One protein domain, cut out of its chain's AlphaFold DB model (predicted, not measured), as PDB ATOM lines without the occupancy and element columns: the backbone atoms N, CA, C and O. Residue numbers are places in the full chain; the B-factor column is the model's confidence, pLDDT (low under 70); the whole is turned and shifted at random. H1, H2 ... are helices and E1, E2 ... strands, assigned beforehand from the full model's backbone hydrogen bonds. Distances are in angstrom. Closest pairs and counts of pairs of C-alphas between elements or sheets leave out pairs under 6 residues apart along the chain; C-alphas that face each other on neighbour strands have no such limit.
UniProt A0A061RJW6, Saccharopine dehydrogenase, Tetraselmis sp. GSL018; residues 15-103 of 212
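AT A GLANCE: This is residues 15 to 103 of the 212 residues of the protein "Saccharopine dehydrogenase" of Tetraselmis sp. GSL018 (UniProt A0A061RJW6). A small three-stranded sheet has the first part of a long helix, H2, packed along one face, and two arms lead away from it: the rest of H2, which turns a corner into short H3, and H1 with the long link that returns from it to E3. H1 and H2 do not meet, and the whole is loose, with a radius of gyration of the C-alphas of 16.1 A. The printed part has 89 residues, with E1, E2, H1, E3, H2 and H3 along the chain, class mixed; the sheet runs E1 E2 E3, antiparallel. The C-alphas span 46 by 31 by 22 A, only just elongated.

HOW THE PARTS SIT: E2, residues 31 to 35, is the inner strand. It forms a hairpin with E1, residues 24 to 26; N 24 and O 33 are 2.8 A apart, within hydrogen-bond range. On its other side is E3, residues 66 to 69, with N 67 and O 34 at 2.9 A. H2, residues 72 to 90, is on one face in two layers, a helix over a sheet, at a height over the sheet of 7.8 A. It lies over E2 and runs along the strands, at 2 degrees to E2 on the local plane; the closest C-alphas are those of Ala 34 and Ala 75, 4.8 A. H3, residues 92 to 98, and H2 touch only at the corner, closest at C-alphas 89 and 95, 4.7 A, with a steep tilt of 56 degrees, opposite ways. H1, residues 39 to 52, is not on the sheet and is apart from H2 and H3. Every O i to N i+4 pair is within hydrogen-bond range in H2 and H3, and 9 of 10 in H1.

IN THESE COORDINATES: E1 begins at C-alpha 24, (57.698, -35.248, 8.809). E2 is 13.1 A long, E3 9.2 A and E1 6.8 A. H2 is 27.3 A long, H1 19.6 A and H3 10.0 A, ending at C-alpha 98, (30.855, -36.796, 0.248).

THE WHOLE: The C-alphas farthest apart are those of Gly 58 and Leu 97, 46.7 A. The printed part has no cut; the link H1 to E3, 13 residues, is long and the others are tight. Mean pLDDT of the printed part is 86.8, and residues 15 to 21 are under 70.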
ATOM      1  N   PRO A  15      57.772 -51.376  22.155       54.34
ATOM      2  CA  PRO A  15      57.700 -49.977  21.770       54.34
ATOM      3  C   PRO A  15      56.247 -49.628  21.448       54.34
ATOM      4  O   PRO A  15      55.506 -50.433  20.875       54.34
ATOM      5  N   LYS A  16      55.820 -48.410  21.799       58.28
ATOM      6  CA  LYS A  16      54.495 -47.934  21.394       58.28
ATOM      7  C   LYS A  16      54.422 -47.922  19.869       58.28
ATOM      8  O   LYS A  16      55.315 -47.395  19.215       58.28
ATOM      9  N   MET A  17      53.338 -48.461  19.319       58.66
ATOM     10  CA  MET A  17      52.977 -48.228  17.922       58.66
ATOM     11  C   MET A  17      52.844 -46.722  17.707       58.66
ATOM     12  O   MET A  17      51.977 -46.090  18.312       58.66
ATOM     13  N   VAL A  18      53.734 -46.156  16.897       60.00
ATOM     14  CA  VAL A  18      53.703 -44.738  16.544       60.00
ATOM     15  C   VAL A  18      53.122 -44.636  15.146       60.00
ATOM     16  O   VAL A  18      53.832 -44.781  14.153       60.00
ATOM     17  N   ASP A  19      51.813 -44.419  15.069       64.38
ATOM     18  CA  ASP A  19      51.201 -43.986  13.818       64.38
ATOM     19  C   ASP A  19      51.661 -42.546  13.541       64.38
ATOM     20  O   ASP A  19      51.636 -41.686  14.429       64.38
ATOM     21  N   THR A  20      52.138 -42.283  12.324       65.81
ATOM     22  CA  THR A  20      52.626 -40.948  11.960       65.81
ATOM     23  C   THR A  20      51.434 -40.033  11.708       65.81
ATOM     24  O   THR A  20      50.754 -40.152  10.688       65.81
ATOM     25  N   PHE A  21      51.200 -39.100  12.627       66.81
ATOM     26  CA  PHE A  21      50.240 -38.017  12.445       66.81
ATOM     27  C   PHE A  21      50.980 -36.739  12.038       66.81
ATOM     28  O   PHE A  21      51.889 -36.289  12.733       66.81
ATOM     29  N   GLY A  22      50.574 -36.147  10.913       79.88
ATOM     30  CA  GLY A  22      51.182 -34.932  10.366       79.88
ATOM     31  C   GLY A  22      52.422 -35.161   9.494       79.88
ATOM     32  O   GLY A  22      52.876 -36.284   9.278       79.88
ATOM     33  N   MET A  23      52.944 -34.062   8.950       88.56
ATOM     34  CA  MET A  23      54.125 -34.073   8.086       88.56
ATOM     35  C   MET A  23      55.408 -34.335   8.883       88.56
ATOM     36  O   MET A  23      55.541 -33.910  10.030       88.56
ATOM     37  N   GLY A  24      56.389 -34.958   8.239       89.69
ATOM     38  CA  GLY A  24      57.698 -35.248   8.809       89.69
ATOM     39  C   GLY A  24      58.842 -35.050   7.817       89.69
ATOM     40  O   GLY A  24      58.682 -34.513   6.715       89.69
ATOM     41  N   PHE A  25      60.027 -35.493   8.230       91.50
ATOM     42  CA  PHE A  25      61.214 -35.584   7.387       91.50
ATOM     43  C   PHE A  25      61.944 -36.893   7.697       91.50
ATOM     44  O   PHE A  25      62.234 -37.185   8.858       91.50
ATOM     45  N   SER A  26      62.205 -37.697   6.669       90.81
ATOM     46  CA  SER A  26      63.017 -38.908   6.776       90.81
ATOM     47  C   SER A  26      64.467 -38.552   6.483       90.81
ATOM     48  O   SER A  26      64.780 -38.148   5.365       90.81
ATOM     49  N   ARG A  27      65.348 -38.709   7.478       90.94
ATOM     50  CA  ARG A  27      66.790 -38.478   7.306       90.94
ATOM     51  C   ARG A  27      67.407 -39.499   6.355       90.94
ATOM     52  O   ARG A  27      68.106 -39.095   5.440       90.94
ATOM     53  N   LEU A  28      67.044 -40.774   6.506       89.31
ATOM     54  CA  LEU A  28      67.536 -41.873   5.667       89.31
ATOM     55  C   LEU A  28      67.161 -41.706   4.191       89.31
ATOM     56  O   LEU A  28      67.938 -42.047   3.310       89.31
ATOM     57  N   ALA A  29      65.974 -41.158   3.916       89.81
ATOM     58  CA  ALA A  29      65.556 -40.874   2.546       89.81
ATOM     59  C   ALA A  29      66.006 -39.486   2.054       89.81
ATOM     60  O   ALA A  29      65.981 -39.227   0.856       89.81
ATOM     61  N   GLY A  30      66.346 -38.563   2.960       92.50
ATOM     62  CA  GLY A  30      66.541 -37.148   2.634       92.50
ATOM     63  C   GLY A  30      65.268 -36.465   2.111       92.50
ATOM     64  O   GLY A  30      65.349 -35.547   1.296       92.50
ATOM     65  N   LYS A  31      64.077 -36.922   2.531       94.06
ATOM     66  CA  LYS A  31      62.780 -36.492   1.970       94.06
ATOM     67  C   LYS A  31      61.798 -36.008   3.022       94.06
ATOM     68  O   LYS A  31      61.713 -36.548   4.128       94.06
ATOM     69  N   HIS A  32      60.973 -35.036   2.634       94.69
ATOM     70  CA  HIS A  32      59.760 -34.715   3.377       94.69
ATOM     71  C   HIS A  32      58.751 -35.853   3.260       94.69
ATOM     72  O   HIS A  32      58.635 -36.492   2.217       94.69
ATOM     73  N   THR A  33      58.020 -36.095   4.340       94.25
ATOM     74  CA  THR A  33      57.055 -37.188   4.425       94.25
ATOM     75  C   THR A  33      55.697 -36.690   4.889       94.25
ATOM     76  O   THR A  33      55.598 -35.718   5.637       94.25
ATOM     77  N   ALA A  34      54.644 -37.354   4.434       93.00
ATOM     78  CA  ALA A  34      53.268 -37.139   4.858       93.00
ATOM     79  C   ALA A  34      52.680 -38.441   5.430       93.00
ATOM     80  O   ALA A  34      53.207 -39.527   5.151       93.00
ATOM     81  N   PRO A  35      51.586 -38.368   6.207       90.56
ATOM     82  CA  PRO A  35      50.898 -39.558   6.681       90.56
ATOM     83  C   PRO A  35      50.457 -40.438   5.513       90.56
ATOM     84  O   PRO A  35      49.993 -39.944   4.486       90.56
ATOM     85  N   PHE A  36      50.585 -41.751   5.684       89.56
ATOM     86  CA  PHE A  36      50.053 -42.730   4.747       89.56
ATOM     87  C   PHE A  36      48.770 -43.330   5.314       89.56
ATOM     88  O   PHE A  36      48.773 -43.859   6.425       89.56
ATOM     89  N   ILE A  37      47.668 -43.264   4.565       86.62
ATOM     90  CA  ILE A  37      46.345 -43.649   5.081       86.62
ATOM     91  C   ILE A  37      46.286 -45.119   5.532       86.62
ATOM     92  O   ILE A  37      45.674 -45.427   6.556       86.62
ATOM     93  N   MET A  38      46.986 -46.013   4.824       88.56
ATOM     94  CA  MET A  38      47.005 -47.445   5.137       88.56
ATOM     95  C   MET A  38      47.987 -47.815   6.255       88.56
ATOM     96  O   MET A  38      47.926 -48.941   6.743       88.56
ATOM     97  N   ALA A  39      48.823 -46.883   6.736       89.25
ATOM     98  CA  ALA A  39      49.785 -47.151   7.809       89.25
ATOM     99  C   ALA A  39      49.103 -47.715   9.065       89.25
ATOM    100  O   ALA A  39      49.599 -48.652   9.687       89.25
ATOM    101  N   THR A  40      47.916 -47.201   9.399       85.12
ATOM    102  CA  THR A  40      47.138 -47.635  10.574       85.12
ATOM    103  C   THR A  40      46.691 -49.097  10.505       85.12
ATOM    104  O   THR A  40      46.456 -49.716  11.543       85.12
ATOM    105  N   VAL A  41      46.598 -49.664   9.297       88.62
ATOM    106  CA  VAL A  41      46.252 -51.068   9.054       88.62
ATOM    107  C   VAL A  41      47.525 -51.899   8.910       88.62
ATOM    108  O   VAL A  41      47.707 -52.886   9.625       88.62
ATOM    109  N   ASN A  42      48.432 -51.481   8.027       92.00
ATOM    110  CA  ASN A  42      49.627 -52.241   7.670       92.00
ATOM    111  C   ASN A  42      50.564 -52.451   8.861       92.00
ATOM    112  O   ASN A  42      51.033 -53.569   9.084       92.00
ATOM    113  N   THR A  43      50.764 -51.421   9.693       91.75
ATOM    114  CA  THR A  43      51.590 -51.532  10.905       91.75
ATOM    115  C   THR A  43      51.109 -52.679  11.792       91.75
ATOM    116  O   THR A  43      51.917 -53.470  12.269       91.75
ATOM    117  N   ARG A  44      49.793 -52.857  11.960       91.69
ATOM    118  CA  ARG A  44      49.210 -53.933  12.782       91.69
ATOM    119  C   ARG A  44      49.483 -55.315  12.197       91.69
ATOM    120  O   ARG A  44      49.723 -56.254  12.955       91.69
ATOM    121  N   ILE A  45      49.504 -55.438  10.871       94.12
ATOM    122  CA  ILE A  45      49.891 -56.675  10.181       94.12
ATOM    123  C   ILE A  45      51.387 -56.961  10.361       94.12
ATOM    124  O   ILE A  45      51.757 -58.103  10.641       94.12
ATOM    125  N   VAL A  46      52.253 -55.950  10.283       93.75
ATOM    126  CA  VAL A  46      53.696 -56.103  10.549       93.75
ATOM    127  C   VAL A  46      53.941 -56.533  11.996       93.75
ATOM    128  O   VAL A  46      54.635 -57.520  12.237       93.75
ATOM    129  N   TRP A  47      53.289 -55.886  12.961       92.00
ATOM    130  CA  TRP A  47      53.362 -56.257  14.376       92.00
ATOM    131  C   TRP A  47      52.842 -57.666  14.654       92.00
ATOM    132  O   TRP A  47      53.463 -58.416  15.407       92.00
ATOM    133  N   ARG A  48      51.738 -58.065  14.011       93.81
ATOM    134  CA  ARG A  48      51.234 -59.441  14.098       93.81
ATOM    135  C   ARG A  48      52.247 -60.434  13.529       93.81
ATOM    136  O   ARG A  48      52.461 -61.476  14.136       93.81
ATOM    137  N   SER A  49      52.891 -60.105  12.411       94.31
ATOM    138  CA  SER A  49      53.953 -60.933  11.822       94.31
ATOM    139  C   SER A  49      55.127 -61.087  12.790       94.31
ATOM    140  O   SER A  49      55.556 -62.204  13.050       94.31
ATOM    141  N   HIS A  50      55.589 -59.984  13.386       93.00
ATOM    142  CA  HIS A  50      56.659 -59.982  14.383       93.00
ATOM    143  C   HIS A  50      56.329 -60.874  15.591       93.00
ATOM    144  O   HIS A  50      57.163 -61.681  15.997       93.00
ATOM    145  N   ALA A  51      55.104 -60.796  16.122       92.38
ATOM    146  CA  ALA A  51      54.659 -61.654  17.222       92.38
ATOM    147  C   ALA A  51      54.572 -63.140  16.816       92.38
ATOM    148  O   ALA A  51      55.042 -64.013  17.544       92.38
ATOM    149  N   LEU A  52      54.013 -63.448  15.639       93.31
ATOM    150  CA  LEU A  52      53.898 -64.826  15.136       93.31
ATOM    151  C   LEU A  52      55.264 -65.475  14.856       93.31
ATOM    152  O   LEU A  52      55.398 -66.691  15.006       93.31
ATOM    153  N   LEU A  53      56.262 -64.663  14.499       91.38
ATOM    154  CA  LEU A  53      57.654 -65.057  14.267       91.38
ATOM    155  C   LEU A  53      58.520 -65.020  15.542       91.38
ATOM    156  O   LEU A  53      59.745 -65.013  15.451       91.38
ATOM    157  N   GLY A  54      57.912 -64.971  16.732       90.94
ATOM    158  CA  GLY A  54      58.646 -65.062  18.000       90.94
ATOM    159  C   GLY A  54      59.526 -63.847  18.295       90.94
ATOM    160  O   GLY A  54      60.596 -63.988  18.875       90.94
ATOM    161  N   HIS A  55      59.092 -62.655  17.883       90.75
ATOM    162  CA  HIS A  55      59.824 -61.402  18.063       90.75
ATOM    163  C   HIS A  55      61.199 -61.370  17.371       90.75
ATOM    164  O   HIS A  55      62.156 -60.788  17.887       90.75
ATOM    165  N   SER A  56      61.292 -61.949  16.170       86.12
ATOM    166  CA  SER A  56      62.538 -62.121  15.398       86.12
ATOM    167  C   SER A  56      63.355 -60.839  15.164       86.12
ATOM    168  O   SER A  56      64.579 -60.898  15.099       86.12
ATOM    169  N   TYR A  57      62.708 -59.672  15.098       86.62
ATOM    170  CA  TYR A  57      63.370 -58.365  14.940       86.62
ATOM    171  C   TYR A  57      63.857 -57.738  16.262       86.62
ATOM    172  O   TYR A  57      64.329 -56.603  16.287       86.62
ATOM    173  N   GLY A  58      63.753 -58.466  17.377       86.94
ATOM    174  CA  GLY A  58      64.146 -58.013  18.706       86.94
ATOM    175  C   GLY A  58      63.077 -57.194  19.432       86.94
ATOM    176  O   GLY A  58      62.122 -56.688  18.853       86.94
ATOM    177  N   GLU A  59      63.259 -57.039  20.743       83.62
ATOM    178  CA  GLU A  59      62.254 -56.433  21.632       83.62
ATOM    179  C   GLU A  59      62.029 -54.936  21.403       83.62
ATOM    180  O   GLU A  59      60.990 -54.409  21.790       83.62
ATOM    181  N   ARG A  60      63.003 -54.252  20.792       84.75
ATOM    182  CA  ARG A  60      62.951 -52.816  20.481       84.75
ATOM    183  C   ARG A  60      62.562 -52.530  19.030       84.75
ATOM    184  O   ARG A  60      62.732 -51.402  18.582       84.75
ATOM    185  N   PHE A  61      62.074 -53.532  18.301       87.94
ATOM    186  CA  PHE A  61      61.647 -53.365  16.916       87.94
ATOM    187  C   PHE A  61      60.609 -52.247  16.797       87.94
ATOM    188  O   PHE A  61      59.610 -52.265  17.503       87.94
ATOM    189  N   ALA A  62      60.829 -51.286  15.909       88.75
ATOM    190  CA  ALA A  62      59.873 -50.230  15.613       88.75
ATOM    191  C   ALA A  62      59.596 -50.208  14.110       88.75
ATOM    192  O   ALA A  62      60.484 -50.456  13.300       88.75
ATOM    193  N   TYR A  63      58.356 -49.892  13.745       90.19
ATOM    194  CA  TYR A  63      57.928 -49.833  12.356       90.19
ATOM    195  C   TYR A  63      56.991 -48.648  12.143       90.19
ATOM    196  O   TYR A  63      56.084 -48.421  12.948       90.19
ATOM    197  N   LYS A  64      57.212 -47.904  11.058       90.56
ATOM    198  CA  LYS A  64      56.379 -46.773  10.637       90.56
ATOM    199  C   LYS A  64      56.267 -46.750   9.117       90.56
ATOM    200  O   LYS A  64      57.222 -47.088   8.424       90.56
ATOM    201  N   GLU A  65      55.135 -46.273   8.619       92.44
ATOM    202  CA  GLU A  65      54.912 -46.033   7.194       92.44
ATOM    203  C   GLU A  65      54.538 -44.574   6.959       92.44
ATOM    204  O   GLU A  65      53.778 -43.970   7.722       92.44
ATOM    205  N   THR A  66      55.073 -44.013   5.882       93.75
ATOM    206  CA  THR A  66      54.824 -42.637   5.455       93.75
ATOM    207  C   THR A  66      54.853 -42.558   3.938       93.75
ATOM    208  O   THR A  66      55.557 -43.337   3.299       93.75
ATOM    209  N   MET A  67      54.159 -41.581   3.363       93.12
ATOM    210  CA  MET A  67      54.301 -41.253   1.947       93.12
ATOM    211  C   MET A  67      55.435 -40.252   1.754       93.12
ATOM    212  O   MET A  67      55.551 -39.295   2.523       93.12
ATOM    213  N   GLU A  68      56.246 -40.443   0.714       93.38
ATOM    214  CA  GLU A  68      57.167 -39.407   0.248       93.38
ATOM    215  C   GLU A  68      56.370 -38.212  -0.292       93.38
ATOM    216  O   GLU A  68      55.390 -38.372  -1.020       93.38
ATOM    217  N   ALA A  69      56.796 -37.006   0.071       92.31
ATOM    218  CA  ALA A  69      56.276 -35.765  -0.475       92.31
ATOM    219  C   ALA A  69      57.358 -35.070  -1.306       92.31
ATOM    220  O   ALA A  69      58.534 -35.068  -0.941       92.31
ATOM    221  N   SER A  70      56.947 -34.395  -2.381       90.75
ATOM    222  CA  SER A  70      57.866 -33.647  -3.253       90.75
ATOM    223  C   SER A  70      58.555 -32.472  -2.549       90.75
ATOM    224  O   SER A  70      59.580 -31.981  -3.014       90.75
ATOM    225  N   GLY A  71      58.021 -32.023  -1.412       92.56
ATOM    226  CA  GLY A  71      58.611 -30.978  -0.589       92.56
ATOM    227  C   GLY A  71      57.792 -30.695   0.665       92.56
ATOM    228  O   GLY A  71      56.728 -31.279   0.884       92.56
ATOM    229  N   ARG A  72      58.274 -29.755   1.485       92.81
ATOM    230  CA  ARG A  72      57.656 -29.394   2.770       92.81
ATOM    231  C   ARG A  72      56.197 -28.952   2.622       92.81
ATOM    232  O   ARG A  72      55.348 -29.377   3.400       92.81
ATOM    233  N   LEU A  73      55.909 -28.121   1.618       92.94
ATOM    234  CA  LEU A  73      54.556 -27.625   1.361       92.94
ATOM    235  C   LEU A  73      53.613 -28.756   0.931       92.94
ATOM    236  O   LEU A  73      52.511 -28.857   1.458       92.94
ATOM    237  N   SER A  74      54.059 -29.639   0.032       91.69
ATOM    238  CA  SER A  74      53.281 -30.818  -0.371       91.69
ATOM    239  C   SER A  74      52.992 -31.723   0.830       91.69
ATOM    240  O   SER A  74      51.849 -32.127   1.025       91.69
ATOM    241  N   ALA A  75      53.982 -31.958   1.696       91.31
ATOM    242  CA  ALA A  75      53.791 -32.746   2.910       91.31
ATOM    243  C   ALA A  75      52.738 -32.132   3.846       91.31
ATOM    244  O   ALA A  75      51.874 -32.840   4.371       91.31
ATOM    245  N   PHE A  76      52.793 -30.810   4.033       92.31
ATOM    246  CA  PHE A  76      51.833 -30.064   4.842       92.31
ATOM    247  C   PHE A  76      50.411 -30.164   4.279       92.31
ATOM    248  O   PHE A  76      49.492 -30.545   5.002       92.31
ATOM    249  N   LEU A  77      50.234 -29.890   2.983       91.81
ATOM    250  CA  LEU A  77      48.928 -29.939   2.322       91.81
ATOM    251  C   LEU A  77      48.335 -31.351   2.321       91.81
ATOM    252  O   LEU A  77      47.157 -31.508   2.630       91.81
ATOM    253  N   SER A  78      49.143 -32.385   2.065       88.44
ATOM    254  CA  SER A  78      48.705 -33.785   2.152       88.44
ATOM    255  C   SER A  78      48.258 -34.158   3.568       88.44
ATOM    256  O   SER A  78      47.238 -34.824   3.749       88.44
ATOM    257  N   SER A  79      48.978 -33.681   4.588       88.31
ATOM    258  CA  SER A  79      48.623 -33.908   5.995       88.31
ATOM    259  C   SER A  79      47.304 -33.234   6.368       88.31
ATOM    260  O   SER A  79      46.456 -33.857   7.007       88.31
ATOM    261  N   LEU A  80      47.106 -31.982   5.939       89.69
ATOM    262  CA  LEU A  80      45.837 -31.275   6.115       89.69
ATOM    263  C   LEU A  80      44.699 -31.992   5.386       89.69
ATOM    264  O   LEU A  80      43.645 -32.201   5.977       89.69
ATOM    265  N   GLY A  81      44.917 -32.408   4.137       86.75
ATOM    266  CA  GLY A  81      43.927 -33.121   3.333       86.75
ATOM    267  C   GLY A  81      43.444 -34.408   4.002       86.75
ATOM    268  O   GLY A  81      42.240 -34.633   4.093       86.75
ATOM    269  N   LEU A  82      44.359 -35.214   4.549       85.25
ATOM    270  CA  LEU A  82      44.002 -36.414   5.313       85.25
ATOM    271  C   LEU A  82      43.253 -36.081   6.610       85.25
ATOM    272  O   LEU A  82      42.252 -36.729   6.919       85.25
ATOM    273  N   GLY A  83      43.694 -35.054   7.344       83.81
ATOM    274  CA  GLY A  83      43.027 -34.601   8.568       83.81
ATOM    275  C   GLY A  83      41.592 -34.124   8.320       83.81
ATOM    276  O   GLY A  83      40.657 -34.582   8.982       83.81
ATOM    277  N   PHE A  84      41.394 -33.259   7.323       85.44
ATOM    278  CA  PHE A  84      40.065 -32.800   6.913       85.44
ATOM    279  C   PHE A  84      39.219 -33.937   6.341       85.44
ATOM    280  O   PHE A  84      38.041 -34.033   6.675       85.44
ATOM    281  N   GLY A  85      39.801 -34.842   5.550       81.69
ATOM    282  CA  GLY A  85      39.107 -36.024   5.037       81.69
ATOM    283  C   GLY A  85      38.540 -36.899   6.158       81.69
ATOM    284  O   GLY A  85      37.360 -37.254   6.137       81.69
ATOM    285  N   ALA A  86      39.342 -37.177   7.189       82.88
ATOM    286  CA  ALA A  86      38.891 -37.910   8.370       82.88
ATOM    287  C   ALA A  86      37.763 -37.168   9.113       82.88
ATOM    288  O   ALA A  86      36.751 -37.776   9.475       82.88
ATOM    289  N   MET A  87      37.890 -35.848   9.280       83.81
ATOM    290  CA  MET A  87      36.865 -35.007   9.906       83.81
ATOM    291  C   MET A  87      35.542 -35.016   9.120       83.81
ATOM    292  O   MET A  87      34.470 -35.185   9.703       83.81
ATOM    293  N   PHE A  88      35.600 -34.898   7.792       84.62
ATOM    294  CA  PHE A  88      34.424 -34.926   6.920       84.62
ATOM    295  C   PHE A  88      33.698 -36.270   6.960       84.62
ATOM    296  O   PHE A  88      32.467 -36.306   6.929       84.62
ATOM    297  N   ILE A  89      34.434 -37.375   7.094       82.81
ATOM    298  CA  ILE A  89      33.846 -38.706   7.281       82.81
ATOM    299  C   ILE A  89      33.221 -38.852   8.681       82.81
ATOM    300  O   ILE A  89      32.216 -39.553   8.830       82.81
ATOM    301  N   ALA A  90      33.755 -38.194   9.711       84.94
ATOM    302  CA  ALA A  90      33.211 -38.272  11.069       84.94
ATOM    303  C   ALA A  90      31.855 -37.549  11.215       84.94
ATOM    304  O   ALA A  90      30.972 -38.009  11.946       84.94
ATOM    305  N   ILE A  91      31.651 -36.447  10.488       89.44
ATOM    306  CA  ILE A  91      30.440 -35.621  10.578       89.44
ATOM    307  C   ILE A  91      29.347 -36.176   9.653       89.44
ATOM    308  O   ILE A  91      29.431 -36.077   8.431       89.44
ATOM    309  N   ARG A  92      28.274 -36.737  10.231       87.31
ATOM    310  CA  ARG A  92      27.195 -37.445   9.503       87.31
ATOM    311  C   ARG A  92      26.644 -36.728   8.252       87.31
ATOM    312  O   ARG A  92      26.601 -37.387   7.212       87.31
ATOM    313  N   PRO A  93      26.209 -35.451   8.300       89.19
ATOM    314  CA  PRO A  93      25.671 -34.779   7.114       89.19
ATOM    315  C   PRO A  93      26.729 -34.594   6.018       89.19
ATOM    316  O   PRO A  93      26.448 -34.866   4.851       89.19
ATOM    317  N   ILE A  94      27.958 -34.229   6.395       87.12
ATOM    318  CA  ILE A  94      29.075 -34.042   5.458       87.12
ATOM    319  C   ILE A  94      29.456 -35.381   4.821       87.12
ATOM    320  O   ILE A  94      29.542 -35.479   3.599       87.12
ATOM    321  N   ARG A  95      29.575 -36.449   5.615       87.00
ATOM    322  CA  ARG A  95      29.820 -37.808   5.121       87.00
ATOM    323  C   ARG A  95      28.784 -38.236   4.084       87.00
ATOM    324  O   ARG A  95      29.150 -38.831   3.075       87.00
ATOM    325  N   ASN A  96      27.499 -37.978   4.332       87.25
ATOM    326  CA  ASN A  96      26.430 -38.363   3.407       87.25
ATOM    327  C   ASN A  96      26.514 -37.604   2.078       87.25
ATOM    328  O   ASN A  96      26.186 -38.180   1.042       87.25
ATOM    329  N   LEU A  97      26.973 -36.351   2.102       87.81
ATOM    330  CA  LEU A  97      27.239 -35.574   0.897       87.81
ATOM    331  C   LEU A  97      28.465 -36.115   0.148       87.81
ATOM    332  O   LEU A  97      28.353 -36.447  -1.027       87.81
ATOM    333  N   VAL A  98      29.598 -36.291   0.836       84.38
ATOM    334  CA  VAL A  98      30.855 -36.796   0.248       84.38
ATOM    335  C   VAL A  98      30.669 -38.183  -0.370       84.38
ATOM    336  O   VAL A  98      31.135 -38.429  -1.477       84.38
ATOM    337  N   ARG A  99      29.920 -39.077   0.290       82.94
ATOM    338  CA  ARG A  99      29.617 -40.429  -0.217       82.94
ATOM    339  C   ARG A  99      28.969 -40.446  -1.600       82.94
ATOM    340  O   ARG A  99      29.129 -41.439  -2.294       82.94
ATOM    341  N   ARG A 100      28.248 -39.394  -1.999       83.06
ATOM    342  CA  ARG A 100      27.625 -39.311  -3.334       83.06
ATOM    343  C   ARG A 100      28.642 -39.085  -4.453       83.06
ATOM    344  O   ARG A 100      28.323 -39.363  -5.601       83.06
ATOM    345  N   PHE A 101      29.828 -38.584  -4.115       82.62
ATOM    346  CA  PHE A 101      30.909 -38.283  -5.054       82.62
ATOM    347  C   PHE A 101      32.051 -39.302  -5.005       82.62
ATOM    348  O   PHE A 101      32.941 -39.263  -5.849       82.62
ATOM    349  N   LEU A 102      32.053 -40.197  -4.013       81.62
ATOM    350  CA  LEU A 102      33.011 -41.295  -3.955       81.62
ATOM    351  C   LEU A 102      32.592 -42.413  -4.923       81.62
ATOM    352  O   LEU A 102      31.389 -42.621  -5.104       81.62
ATOM    353  N   PRO A 103      33.558 -43.160  -5.496       79.12
ATOM    354  CA  PRO A 103      33.259 -44.353  -6.280       79.12
ATOM    355  C   PRO A 103      32.338 -45.295  -5.506       79.12
ATOM    356  O   PRO A 103      32.521 -45.508  -4.299       79.12
TER     357      PRO A 103